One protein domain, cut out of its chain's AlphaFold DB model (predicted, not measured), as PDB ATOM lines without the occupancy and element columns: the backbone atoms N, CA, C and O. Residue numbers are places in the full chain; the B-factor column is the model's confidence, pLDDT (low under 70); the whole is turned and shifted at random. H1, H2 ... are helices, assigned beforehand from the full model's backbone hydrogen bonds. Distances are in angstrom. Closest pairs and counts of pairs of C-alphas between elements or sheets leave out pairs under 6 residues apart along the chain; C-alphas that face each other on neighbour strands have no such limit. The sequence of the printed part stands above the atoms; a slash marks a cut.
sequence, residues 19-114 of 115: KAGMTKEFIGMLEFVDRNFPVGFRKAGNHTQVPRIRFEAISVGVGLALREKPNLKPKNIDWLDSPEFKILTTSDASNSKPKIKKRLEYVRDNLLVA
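Overview. This is residues 19 to 114 of the 115 residues of an uncharacterized protein of Chryseobacterium sp (UniProt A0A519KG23). H2 runs through the middle; H1 crosses it on one side and H5 on the other, with short H3 and H4 near H5. The printed part has 96 residues, five named helices, H1 to H5, and no named strand: all helix. It is compact, with radius of gyration of the C-alphas 12.8 A and spans of 33, 30 and 26 A.

Arrangement. H1, residues 19 to 36, touches H2, residues 52 to 68, with residues 25 to 33 alone, about perpendicular at 76 degrees, closest at C-alphas 29 and 63, 5.5 A. H2 touches H5, residues 97 to 112, the same way at a steep tilt of 54 degrees, closest at C-alphas 61 and 108, 4.6 A. H5 touches H4, residues 83 to 88, closest at C-alphas 103 and 88, 5.5 A. H3, residues 78 to 81, is near H5. H1, H2 and H4 have every O i to N i+4 pair within hydrogen-bond range, H5 11 of 12.

Along the chain. H1 begins at C-alpha 19 (8.386, -1.156, -36.682) and is 25.7 A long; H5 ends at C-alpha 112 (24.168, 18.450, -44.819).

Size, cuts and confidence. The printed part has no cut; residues 37 to 51 are a long link; pLDDT is under 70 at residues 91 and 114.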
ATOM      1  N   LYS A  19       8.720  -1.954 -37.864       92.81
ATOM      2  CA  LYS A  19       8.386  -1.156 -36.682       92.81
ATOM      3  C   LYS A  19       9.630  -0.716 -35.909       92.81
ATOM      4  O   LYS A  19       9.672   0.416 -35.429       92.81
ATOM      5  N   ALA A  20      10.614  -1.601 -35.751       96.00
ATOM      6  CA  ALA A  20      11.787  -1.341 -34.924       96.00
ATOM      7  C   ALA A  20      12.699  -0.288 -35.569       96.00
ATOM      8  O   ALA A  20      13.049   0.694 -34.910       96.00
ATOM      9  N   GLY A  21      13.012  -0.438 -36.860       95.69
ATOM     10  CA  GLY A  21      13.797   0.542 -37.610       95.69
ATOM     11  C   GLY A  21      13.110   1.903 -37.676       95.69
ATOM     12  O   GLY A  21      13.723   2.917 -37.344       95.69
ATOM     13  N   MET A  22      11.809   1.936 -37.980       94.38
ATOM     14  CA  MET A  22      11.042   3.188 -38.032       94.38
ATOM     15  C   MET A  22      10.950   3.881 -36.665       94.38
ATOM     16  O   MET A  22      11.044   5.105 -36.592       94.38
ATOM     17  N   THR A  23      10.812   3.119 -35.574       97.06
ATOM     18  CA  THR A  23      10.829   3.678 -34.209       97.06
ATOM     19  C   THR A  23      12.190   4.291 -33.896       97.06
ATOM     20  O   THR A  23      12.257   5.404 -33.380       97.06
ATOM     21  N   LYS A  24      13.280   3.598 -34.245       97.31
ATOM     22  CA  LYS A  24      14.641   4.105 -34.048       97.31
ATOM     23  C   LYS A  24      14.877   5.407 -34.816       97.31
ATOM     24  O   LYS A  24      15.422   6.349 -34.249       97.31
ATOM     25  N   GLU A  25      14.450   5.481 -36.075       97.06
ATOM     26  CA  GLU A  25      14.558   6.708 -36.872       97.06
ATOM     27  C   GLU A  25      13.729   7.855 -36.290       97.06
ATOM     28  O   GLU A  25      14.212   8.985 -36.206       97.06
ATOM     29  N   PHE A  26      12.501   7.568 -35.853       97.56
ATOM     30  CA  PHE A  26      11.626   8.562 -35.243       97.56
ATOM     31  C   PHE A  26      12.234   9.147 -33.963       97.56
ATOM     32  O   PHE A  26      12.287  10.366 -33.810       97.56
ATOM     33  N   ILE A  27      12.750   8.297 -33.073       98.31
ATOM     34  CA  ILE A  27      13.391   8.737 -31.829       98.31
ATOM     35  C   ILE A  27      14.682   9.505 -32.121       98.31
ATOM     36  O   ILE A  27      14.869  10.593 -31.582       98.31
ATOM     37  N   GLY A  28      15.527   9.016 -33.034       98.31
ATOM     38  CA  GLY A  28      16.754   9.718 -33.422       98.31
ATOM     39  C   GLY A  28      16.486  11.119 -33.983       98.31
ATOM     40  O   GLY A  28      17.209  12.064 -33.675       98.31
ATOM     41  N   MET A  29      15.406  11.276 -34.754       98.31
ATOM     42  CA  MET A  29      14.944  12.577 -35.230       98.31
ATOM     43  C   MET A  29      14.517  13.493 -34.077       98.31
ATOM     44  O   MET A  29      14.949  14.645 -34.035       98.31
ATOM     45  N   LEU A  30      13.707  12.996 -33.134       98.44
ATOM     46  CA  LEU A  30      13.251  13.787 -31.986       98.44
ATOM     47  C   LEU A  30      14.424  14.272 -31.139       98.44
ATOM     48  O   LEU A  30      14.502  15.457 -30.827       98.44
ATOM     49  N   GLU A  31      15.362  13.382 -30.820       98.31
ATOM     50  CA  GLU A  31      16.544  13.739 -30.043       98.31
ATOM     51  C   GLU A  31      17.440  14.740 -30.777       98.31
ATOM     52  O   GLU A  31      18.046  15.602 -30.143       98.31
ATOM     53  N   PHE A  32      17.558  14.638 -32.104       98.44
ATOM     54  CA  PHE A  32      18.306  15.617 -32.888       98.44
ATOM     55  C   PHE A  32      17.650  16.996 -32.813       98.44
ATOM     56  O   PHE A  32      18.347  17.988 -32.601       98.44
ATOM     57  N   VAL A  33      16.328  17.069 -32.980       98.12
ATOM     58  CA  VAL A  33      15.586  18.333 -32.896       98.12
ATOM     59  C   VAL A  33      15.702  18.930 -31.496       98.12
ATOM     60  O   VAL A  33      16.026  20.107 -31.383       98.12
ATOM     61  N   ASP A  34      15.511  18.129 -30.449       97.25
ATOM     62  CA  ASP A  34      15.617  18.566 -29.052       97.25
ATOM     63  C   ASP A  34      17.007  19.133 -28.727       97.25
ATOM     64  O   ASP A  34      17.138  20.212 -28.155       97.25
ATOM     65  N   ARG A  35      18.065  18.454 -29.190       97.12
ATOM     66  CA  ARG A  35      19.452  18.869 -28.943       97.12
ATOM     67  C   ARG A  35      19.885  20.099 -29.732       97.12
ATOM     68  O   ARG A  35      20.751  20.831 -29.263       97.12
ATOM     69  N   ASN A  36      19.367  20.293 -30.945       96.88
ATOM     70  CA  ASN A  36      19.924  21.280 -31.872       96.88
ATOM     71  C   ASN A  36      19.005  22.475 -32.135       96.88
ATOM     72  O   ASN A  36      19.515  23.513 -32.546       96.88
ATOM     73  N   PHE A  37      17.683  22.361 -31.965       96.00
ATOM     74  CA  PHE A  37      16.726  23.411 -32.339       96.00
ATOM     75  C   PHE A  37      16.102  24.038 -31.079       96.00
ATOM     76  O   PHE A  37      15.225  23.425 -30.473       96.00
ATOM     77  N   PRO A  38      16.454  25.288 -30.708       93.44
ATOM     78  CA  PRO A  38      16.050  25.900 -29.432       93.44
ATOM     79  C   PRO A  38      14.538  25.971 -29.186       93.44
ATOM     80  O   PRO A  38      14.074  25.961 -28.048       93.44
ATOM     81  N   VAL A  39      13.746  26.057 -30.255       93.44
ATOM     82  CA  VAL A  39      12.277  26.111 -30.186       93.44
ATOM     83  C   VAL A  39      11.615  24.809 -30.653       93.44
ATOM     84  O   VAL A  39      10.385  24.746 -30.768       93.44
ATOM     85  N   GLY A  40      12.406  23.762 -30.902       95.38
ATOM     86  CA  GLY A  40      11.967  22.505 -31.497       95.38
ATOM     87  C   GLY A  40      11.281  22.736 -32.844       95.38
ATOM     88  O   GLY A  40      11.798  23.421 -33.724       95.38
ATOM     89  N   PHE A  41      10.065  22.212 -32.993       96.12
ATOM     90  CA  PHE A  41       9.266  22.360 -34.217       96.12
ATOM     91  C   PHE A  41       8.512  23.697 -34.327       96.12
ATOM     92  O   PHE A  41       7.875  23.969 -35.350       96.12
ATOM     93  N   ARG A  42       8.533  24.534 -33.282       93.06
ATOM     94  CA  ARG A  42       7.767  25.787 -33.242       93.06
ATOM     95  C   ARG A  42       8.358  26.838 -34.183       93.06
ATOM     96  O   ARG A  42       9.479  26.720 -34.677       93.06
ATOM     97  N   LYS A  43       7.563  27.877 -34.453       87.31
ATOM     98  CA  LYS A  43       8.003  29.046 -35.228       87.31
ATOM     99  C   LYS A  43       8.827  30.023 -34.382       87.31
ATOM    100  O   LYS A  43       9.780  30.582 -34.892       87.31
ATOM    101  N   ALA A  44       8.455  30.227 -33.119       86.31
ATOM    102  CA  ALA A  44       9.235  30.984 -32.139       86.31
ATOM    103  C   ALA A  44       8.839  30.557 -30.713       86.31
ATOM    104  O   ALA A  44       7.845  29.847 -30.534       86.31
ATOM    105  N   GLY A  45       9.606  30.987 -29.705       83.19
ATOM    106  CA  GLY A  45       9.465  30.522 -28.317       83.19
ATOM    107  C   GLY A  45       8.110  30.818 -27.661       83.19
ATOM    108  O   GLY A  45       7.655  30.037 -26.832       83.19
ATOM    109  N   ASN A  46       7.434  31.892 -28.078       84.50
ATOM    110  CA  ASN A  46       6.114  32.289 -27.578       84.50
ATOM    111  C   ASN A  46       4.936  31.613 -28.309       84.50
ATOM    112  O   ASN A  46       3.788  31.792 -27.907       84.50
ATOM    113  N   HIS A  47       5.182  30.850 -29.379       83.00
ATOM    114  CA  HIS A  47       4.115  30.147 -30.086       83.00
ATOM    115  C   HIS A  47       3.729  28.864 -29.348       83.00
ATOM    116  O   HIS A  47       4.571  28.011 -29.067       83.00
ATOM    117  N   THR A  48       2.431  28.690 -29.110       83.44
ATOM    118  CA  THR A  48       1.854  27.481 -28.501       83.44
ATOM    119  C   THR A  48       1.480  26.411 -29.527       83.44
ATOM    120  O   THR A  48       1.213  25.272 -29.158       83.44
ATOM    121  N   GLN A  49       1.480  26.754 -30.819       87.56
ATOM    122  CA  GLN A  49       1.107  25.849 -31.905       87.56
ATOM    123  C   GLN A  49       2.300  25.513 -32.799       87.56
ATOM    124  O   GLN A  49       3.132  26.367 -33.116       87.56
ATOM    125  N   VAL A  50       2.331  24.264 -33.261       90.94
ATOM    126  CA  VAL A  50       3.262  23.785 -34.282       90.94
ATOM    127  C   VAL A  50       2.484  23.591 -35.586       90.94
ATOM    128  O   VAL A  50       1.642  22.694 -35.662       90.94
ATOM    129  N   PRO A  51       2.737  24.398 -36.635       91.69
ATOM    130  CA  PRO A  51       2.105  24.189 -37.929       91.69
ATOM    131  C   PRO A  51       2.453  22.810 -38.491       91.69
ATOM    132  O   PRO A  51       3.629  22.450 -38.580       91.69
ATOM    133  N   ARG A  52       1.437  22.062 -38.937       92.81
ATOM    134  CA  ARG A  52       1.593  20.696 -39.459       92.81
ATOM    135  C   ARG A  52       2.672  20.586 -40.542       92.81
ATOM    136  O   ARG A  52       3.507  19.696 -40.483       92.81
ATOM    137  N   ILE A  53       2.685  21.504 -41.509       93.69
ATOM    138  CA  ILE A  53       3.639  21.461 -42.631       93.69
ATOM    139  C   ILE A  53       5.073  21.710 -42.150       93.69
ATOM    140  O   ILE A  53       5.999  21.076 -42.652       93.69
ATOM    141  N   ARG A  54       5.264  22.589 -41.156       94.88
ATOM    142  CA  ARG A  54       6.578  22.817 -40.534       94.88
ATOM    143  C   ARG A  54       7.041  21.572 -39.787       94.88
ATOM    144  O   ARG A  54       8.182  21.161 -39.970       94.88
ATOM    145  N   PHE A  55       6.152  20.947 -39.015       95.94
ATOM    146  CA  PHE A  55       6.442  19.682 -38.344       95.94
ATOM    147  C   PHE A  55       6.853  18.587 -39.334       95.94
ATOM    148  O   PHE A  55       7.894  17.965 -39.147       95.94
ATOM    149  N   GLU A  56       6.085  18.385 -40.410       95.44
ATOM    150  CA  GLU A  56       6.385  17.396 -41.454       95.44
ATOM    151  C   GLU A  56       7.731  17.676 -42.138       95.44
ATOM    152  O   GLU A  56       8.540  16.762 -42.297       95.44
ATOM    153  N   ALA A  57       7.982  18.937 -42.517       96.81
ATOM    154  CA  ALA A  57       9.220  19.343 -43.174       96.81
ATOM    155  C   ALA A  57      10.443  19.077 -42.295       96.81
ATOM    156  O   ALA A  57      11.393  18.442 -42.750       96.81
ATOM    157  N   ILE A  58      10.394  19.516 -41.033       98.12
ATOM    158  CA  ILE A  58      11.494  19.323 -40.089       98.12
ATOM    159  C   ILE A  58      11.692  17.836 -39.801       98.12
ATOM    160  O   ILE A  58      12.802  17.339 -39.950       98.12
ATOM    161  N   SER A  59      10.629  17.120 -39.431       98.25
ATOM    162  CA  SER A  59      10.735  15.721 -39.001       98.25
ATOM    163  C   SER A  59      11.324  14.843 -40.100       98.25
ATOM    164  O   SER A  59      12.308  14.137 -39.890       98.25
ATOM    165  N   VAL A  60      10.757  14.906 -41.306       97.94
ATOM    166  CA  VAL A  60      11.215  14.048 -42.400       97.94
ATOM    167  C   VAL A  60      12.565  14.526 -42.936       97.94
ATOM    168  O   VAL A  60      13.425  13.695 -43.205       97.94
ATOM    169  N   GLY A  61      12.798  15.836 -43.042       98.19
ATOM    170  CA  GLY A  61      14.081  16.373 -43.495       98.19
ATOM    171  C   GLY A  61      15.252  16.029 -42.567       98.19
ATOM    172  O   GLY A  61      16.306  15.615 -43.046       98.19
ATOM    173  N   VAL A  62      15.057  16.117 -41.246       98.50
ATOM    174  CA  VAL A  62      16.040  15.665 -40.245       98.50
ATOM    175  C   VAL A  62      16.269  14.161 -40.365       98.50
ATOM    176  O   VAL A  62      17.417  13.728 -40.414       98.50
ATOM    177  N   GLY A  63      15.202  13.361 -40.474       98.31
ATOM    178  CA  GLY A  63      15.321  11.916 -40.679       98.31
ATOM    179  C   GLY A  63      16.144  11.566 -41.924       98.31
ATOM    180  O   GLY A  63      17.043  10.731 -41.855       98.31
ATOM    181  N   LEU A  64      15.907  12.252 -43.047       98.00
ATOM    182  CA  LEU A  64      16.698  12.091 -44.271       98.00
ATOM    183  C   LEU A  64      18.172  12.472 -44.062       98.00
ATOM    184  O   LEU A  64      19.053  11.737 -44.496       98.00
ATOM    185  N   ALA A  65      18.450  13.573 -43.361       97.81
ATOM    186  CA  ALA A  65      19.823  13.994 -43.083       97.81
ATOM    187  C   ALA A  65      20.567  12.992 -42.184       97.81
ATOM    188  O   ALA A  65      21.728  12.682 -42.440       97.81
ATOM    189  N   LEU A  66      19.898  12.442 -41.166       98.00
ATOM    190  CA  LEU A  66      20.472  11.436 -40.268       98.00
ATOM    191  C   LEU A  66      20.701  10.087 -40.957       98.00
ATOM    192  O   LEU A  66      21.665   9.401 -40.624       98.00
ATOM    193  N   ARG A  67      19.866   9.716 -41.937       97.12
ATOM    194  CA  ARG A  67      20.118   8.540 -42.788       97.12
ATOM    195  C   ARG A  67      21.404   8.694 -43.601       97.12
ATOM    196  O   ARG A  67      22.132   7.720 -43.758       97.12
ATOM    197  N   GLU A  68      21.690   9.898 -44.100       96.75
ATOM    198  CA  GLU A  68      22.916  10.178 -44.863       96.75
ATOM    199  C   GLU A  68      24.147  10.365 -43.957       96.75
ATOM    200  O   GLU A  68      25.239   9.900 -44.282       96.75
ATOM    201  N   LYS A  69      23.987  11.013 -42.796       96.50
ATOM    202  CA  LYS A  69      25.062  11.265 -41.827       96.50
ATOM    203  C   LYS A  69      24.555  11.057 -40.389       96.50
ATOM    204  O   LYS A  69      24.129  12.017 -39.750       96.50
ATOM    205  N   PRO A  70      24.669   9.841 -39.820       95.38
ATOM    206  CA  PRO A  70      24.122   9.530 -38.490       95.38
ATOM    207  C   PRO A  70      24.700  10.368 -37.341       95.38
ATOM    208  O   PRO A  70      24.008  10.662 -36.373       95.38
ATOM    209  N   ASN A  71      25.962  10.792 -37.464       93.69
ATOM    210  CA  ASN A  71      26.666  11.613 -36.470       93.69
ATOM    211  C   ASN A  71      26.662  13.107 -36.840       93.69
ATOM    212  O   ASN A  71      27.627  13.829 -36.572       93.69
ATOM    213  N   LEU A  72      25.624  13.562 -37.545       95.25
ATOM    214  CA  LEU A  72      25.512  14.938 -38.003       95.25
ATOM    215  C   LEU A  72      25.491  15.919 -36.826       95.25
ATOM    216  O   LEU A  72      24.739  15.758 -35.869       95.25
ATOM    217  N   LYS A  73      26.299  16.972 -36.946       93.38
ATOM    218  CA  LYS A  73      26.252  18.161 -36.095       93.38
ATOM    219  C   LYS A  73      26.016  19.366 -37.010       93.38
ATOM    220  O   LYS A  73      26.851  19.589 -37.893       93.38
ATOM    221  N   PRO A  74      24.893  20.087 -36.877       91.12
ATOM    222  CA  PRO A  74      24.606  21.229 -37.735       91.12
ATOM    223  C   PRO A  74      25.593  22.366 -37.444       91.12
ATOM    224  O   PRO A  74      25.865  22.670 -36.287       91.12
ATOM    225  N   LYS A  75      26.133  22.998 -38.496       88.62
ATOM    226  CA  LYS A  75      26.974  24.206 -38.361       88.62
ATOM    227  C   LYS A  75      26.129  25.439 -38.022       88.62
ATOM    228  O   LYS A  75      26.559  26.278 -37.242       88.62
ATOM    229  N   ASN A  76      24.950  25.543 -38.635       90.81
ATOM    230  CA  ASN A  76      24.001  26.635 -38.460       90.81
ATOM    231  C   ASN A  76      22.562  26.115 -38.632       90.81
ATOM    232  O   ASN A  76      22.324  25.154 -39.372       90.81
ATOM    233  N   ILE A  77      21.611  26.770 -37.971       94.88
ATOM    234  CA  ILE A  77      20.173  26.517 -38.057       94.88
ATOM    235  C   ILE A  77      19.343  27.767 -38.412       94.88
ATOM    236  O   ILE A  77      18.123  27.655 -38.492       94.88
ATOM    237  N   ASP A  78      19.958  28.927 -38.686       94.62
ATOM    238  CA  ASP A  78      19.259  30.195 -38.998       94.62
ATOM    239  C   ASP A  78      18.282  30.086 -40.181       94.62
ATOM    240  O   ASP A  78      17.299  30.823 -40.289       94.62
ATOM    241  N   TRP A  79      18.517  29.128 -41.082       95.31
ATOM    242  CA  TRP A  79      17.629  28.836 -42.205       95.31
ATOM    243  C   TRP A  79      16.211  28.435 -41.754       95.31
ATOM    244  O   TRP A  79      15.267  28.629 -42.525       95.31
ATOM    245  N   LEU A  80      16.024  27.959 -40.511       95.19
ATOM    246  CA  LEU A  80      14.710  27.684 -39.902       95.19
ATOM    247  C   LEU A  80      13.826  28.936 -39.774       95.19
ATOM    248  O   LEU A  80      12.596  28.812 -39.674       95.19
ATOM    249  N   ASP A  81      14.435  30.122 -39.800       93.19
ATOM    250  CA  ASP A  81      13.758  31.417 -39.704       93.19
ATOM    251  C   ASP A  81      13.813  32.224 -41.007       93.19
ATOM    252  O   ASP A  81      13.228  33.316 -41.103       93.19
ATOM    253  N   SER A  82      14.432  31.656 -42.044       94.81
ATOM    254  CA  SER A  82      14.549  32.282 -43.355       94.81
ATOM    255  C   SER A  82      13.177  32.545 -44.002       94.81
ATOM    256  O   SER A  82      12.215  31.786 -43.801       94.81
ATOM    257  N   PRO A  83      13.056  33.603 -44.827       94.62
ATOM    258  CA  PRO A  83      11.867  33.828 -45.645       94.62
ATOM    259  C   PRO A  83      11.530  32.631 -46.543       94.62
ATOM    260  O   PRO A  83      10.359  32.286 -46.689       94.62
ATOM    261  N   GLU A  84      12.541  31.952 -47.089       94.69
ATOM    262  CA  GLU A  84      12.327  30.789 -47.951       94.69
ATOM    263  C   GLU A  84      11.690  29.624 -47.191       94.69
ATOM    264  O   GLU A  84      10.682  29.077 -47.647       94.69
ATOM    265  N   PHE A  85      12.180  29.286 -45.995       95.12
ATOM    266  CA  PHE A  85      11.571  28.210 -45.217       95.12
ATOM    267  C   PHE A  85      10.139  28.543 -44.780       95.12
ATOM    268  O   PHE A  85       9.266  27.669 -44.779       95.12
ATOM    269  N   LYS A  86       9.851  29.817 -44.480       93.06
ATOM    270  CA  LYS A  86       8.481  30.290 -44.210       93.06
ATOM    271  C   LYS A  86       7.566  30.068 -45.418       93.06
ATOM    272  O   LYS A  86       6.468  29.539 -45.252       93.06
ATOM    273  N   ILE A  87       8.023  30.390 -46.629       93.12
ATOM    274  CA  ILE A  87       7.264  30.154 -47.869       93.12
ATOM    275  C   ILE A  87       7.019  28.652 -48.077       93.12
ATOM    276  O   ILE A  87       5.890  28.237 -48.330       93.12
ATOM    277  N   LEU A  88       8.050  27.819 -47.909       93.31
ATOM    278  CA  LEU A  88       7.962  26.366 -48.102       93.31
ATOM    279  C   LEU A  88       7.056  25.653 -47.091       93.31
ATOM    280  O   LEU A  88       6.603  24.536 -47.354       93.31
ATOM    281  N   THR A  89       6.796  26.283 -45.945       92.44
ATOM    282  CA  THR A  89       5.963  25.735 -44.866       92.44
ATOM    283  C   THR A  89       4.578  26.381 -44.763       92.44
ATOM    284  O   THR A  89       3.842  26.095 -43.818       92.44
ATOM    285  N   THR A  90       4.192  27.195 -45.751       88.50
ATOM    286  CA  THR A  90       2.863  27.820 -45.854       88.50
ATOM    287  C   THR A  90       1.911  26.970 -46.719       88.50
ATOM    288  O   THR A  90       2.334  26.257 -47.627       88.50
ATOM    289  N   SER A  91       0.615  26.996 -46.392       68.88
ATOM    290  CA  SER A  91      -0.381  25.938 -46.649       68.88
ATOM    291  C   SER A  91      -0.805  25.638 -48.093       68.88
ATOM    292  O   SER A  91      -1.528  24.660 -48.310       68.88
ATOM    293  N   ASP A  92      -0.361  26.388 -49.099       72.25
ATOM    294  CA  ASP A  92      -0.890  26.222 -50.455       72.25
ATOM    295  C   ASP A  92      -0.382  24.948 -51.142       72.25
ATOM    296  O   ASP A  92       0.819  24.754 -51.354       72.25
ATOM    297  N   ALA A  93      -1.314  24.093 -51.578       73.88
ATOM    298  CA  ALA A  93      -1.056  22.833 -52.284       73.88
ATOM    299  C   ALA A  93      -0.059  21.899 -51.560       73.88
ATOM    300  O   ALA A  93       0.838  21.318 -52.179       73.88
ATOM    301  N   SER A  94      -0.244  21.724 -50.249       72.44
ATOM    302  CA  SER A  94       0.582  20.883 -49.362       72.44
ATOM    303  C   SER A  94       0.799  19.443 -49.855       72.44
ATOM    304  O   SER A  94       1.856  18.859 -49.589       72.44
ATOM    305  N   ASN A  95      -0.150  18.905 -50.629       78.94
ATOM    306  CA  ASN A  95      -0.109  17.560 -51.209       78.94
ATOM    307  C   ASN A  95       0.564  17.481 -52.592       78.94
ATOM    308  O   ASN A  95       0.638  16.400 -53.167       78.94
ATOM    309  N   SER A  96       1.050  18.584 -53.162       86.62
ATOM    310  CA  SER A  96       1.779  18.559 -54.435       86.62
ATOM    311  C   SER A  96       3.133  17.860 -54.268       86.62
ATOM    312  O   SER A  96       3.955  18.301 -53.466       86.62
ATOM    313  N   LYS A  97       3.397  16.793 -55.038       87.69
ATOM    314  CA  LYS A  97       4.654  16.022 -54.964       87.69
ATOM    315  C   LYS A  97       5.907  16.917 -55.082       87.69
ATOM    316  O   LYS A  97       6.774  16.791 -54.217       87.69
ATOM    317  N   PRO A  98       6.002  17.857 -56.048       91.00
ATOM    318  CA  PRO A  98       7.100  18.827 -56.093       91.00
ATOM    319  C   PRO A  98       7.251  19.667 -54.819       91.00
ATOM    320  O   PRO A  98       8.363  19.838 -54.330       91.00
ATOM    321  N   LYS A  99       6.144  20.157 -54.242       89.81
ATOM    322  CA  LYS A  99       6.181  20.970 -53.014       89.81
ATOM    323  C   LYS A  99       6.572  20.153 -51.784       89.81
ATOM    324  O   LYS A  99       7.273  20.673 -50.922       89.81
ATOM    325  N   ILE A 100       6.127  18.895 -51.697       91.38
ATOM    326  CA  ILE A 100       6.564  17.951 -50.658       91.38
ATOM    327  C   ILE A 100       8.069  17.768 -50.769       91.38
ATOM    328  O   ILE A 100       8.787  18.097 -49.836       91.38
ATOM    329  N   LYS A 101       8.555  17.332 -51.931       93.56
ATOM    330  CA  LYS A 101       9.983  17.100 -52.147       93.56
ATOM    331  C   LYS A 101      10.815  18.335 -51.778       93.56
ATOM    332  O   LYS A 101      11.711  18.228 -50.950       93.56
ATOM    333  N   LYS A 102      10.431  19.516 -52.280       95.00
ATOM    334  CA  LYS A 102      11.159  20.770 -52.044       95.00
ATOM    335  C   LYS A 102      11.312  21.110 -50.555       95.00
ATOM    336  O   LYS A 102      12.411  21.434 -50.130       95.00
ATOM    337  N   ARG A 103      10.245  21.032 -49.749       94.75
ATOM    338  CA  ARG A 103      10.326  21.394 -48.318       94.75
ATOM    339  C   ARG A 103      11.097  20.372 -47.476       94.75
ATOM    340  O   ARG A 103      11.737  20.766 -46.508       94.75
ATOM    341  N   LEU A 104      11.034  19.087 -47.840       96.62
ATOM    342  CA  LEU A 104      11.777  18.028 -47.150       96.62
ATOM    343  C   LEU A 104      13.278  18.125 -47.449       96.62
ATOM    344  O   LEU A 104      14.098  18.095 -46.533       96.62
ATOM    345  N   GLU A 105      13.628  18.282 -48.728       96.88
ATOM    346  CA  GLU A 105      15.018  18.405 -49.172       96.88
ATOM    347  C   GLU A 105      15.648  19.712 -48.699       96.88
ATOM    348  O   GLU A 105      16.797  19.694 -48.286       96.88
ATOM    349  N   TYR A 106      14.890  20.812 -48.623       97.12
ATOM    350  CA  TYR A 106      15.394  22.068 -48.064       97.12
ATOM    351  C   TYR A 106      15.969  21.888 -46.650       97.12
ATOM    352  O   TYR A 106      17.071  22.351 -46.371       97.12
ATOM    353  N   VAL A 107      15.254  21.190 -45.761       97.75
ATOM    354  CA  VAL A 107      15.737  20.898 -44.400       97.75
ATOM    355  C   VAL A 107      16.973  20.002 -44.446       97.75
ATOM    356  O   VAL A 107      17.979  20.310 -43.810       97.75
ATOM    357  N   ARG A 108      16.910  18.905 -45.209       97.75
ATOM    358  CA  ARG A 108      18.016  17.949 -45.326       97.75
ATOM    359  C   ARG A 108      19.293  18.630 -45.822       97.75
ATOM    360  O   ARG A 108      20.345  18.488 -45.209       97.75
ATOM    361  N   ASP A 109      19.193  19.368 -46.918       96.62
ATOM    362  CA  ASP A 109      20.338  19.943 -47.614       96.62
ATOM    363  C   ASP A 109      21.001  21.014 -46.748       96.62
ATOM    364  O   ASP A 109      22.214  20.976 -46.564       96.62
ATOM    365  N   ASN A 110      20.226  21.891 -46.103       96.56
ATOM    366  CA  ASN A 110      20.783  22.879 -45.173       96.56
ATOM    367  C   ASN A 110      21.510  22.233 -43.980       96.56
ATOM    368  O   ASN A 110      22.521  22.758 -43.513       96.56
ATOM    369  N   LEU A 111      21.038  21.077 -43.503       96.50
ATOM    370  CA  LEU A 111      21.720  20.315 -42.456       96.50
ATOM    371  C   LEU A 111      23.013  19.644 -42.967       96.50
ATOM    372  O   LEU A 111      23.996  19.569 -42.229       96.50
ATOM    373  N   LEU A 112      23.040  19.179 -44.220       93.88
ATOM    374  CA  LEU A 112      24.168  18.450 -44.819       93.88
ATOM    375  C   LEU A 112      25.233  19.332 -45.491       93.88
ATOM    376  O   LEU A 112      26.359  18.867 -45.670       93.88
ATOM    377  N   VAL A 113      24.938  20.600 -45.798       81.81
ATOM    378  CA  VAL A 113      25.888  21.597 -46.355       81.81
ATOM    379  C   VAL A 113      27.060  21.906 -45.400       81.81
ATOM    380  O   VAL A 113      27.987  22.631 -45.743       81.81
ATOM    381  N   ALA A 114      27.131  21.245 -44.242       54.28
ATOM    382  CA  ALA A 114      28.329  21.104 -43.419       54.28
ATOM    383  C   ALA A 114      29.471  20.283 -44.079       54.28
ATOM    384  O   ALA A 114      30.071  19.433 -43.410       54.28
TER     385      ALA A 114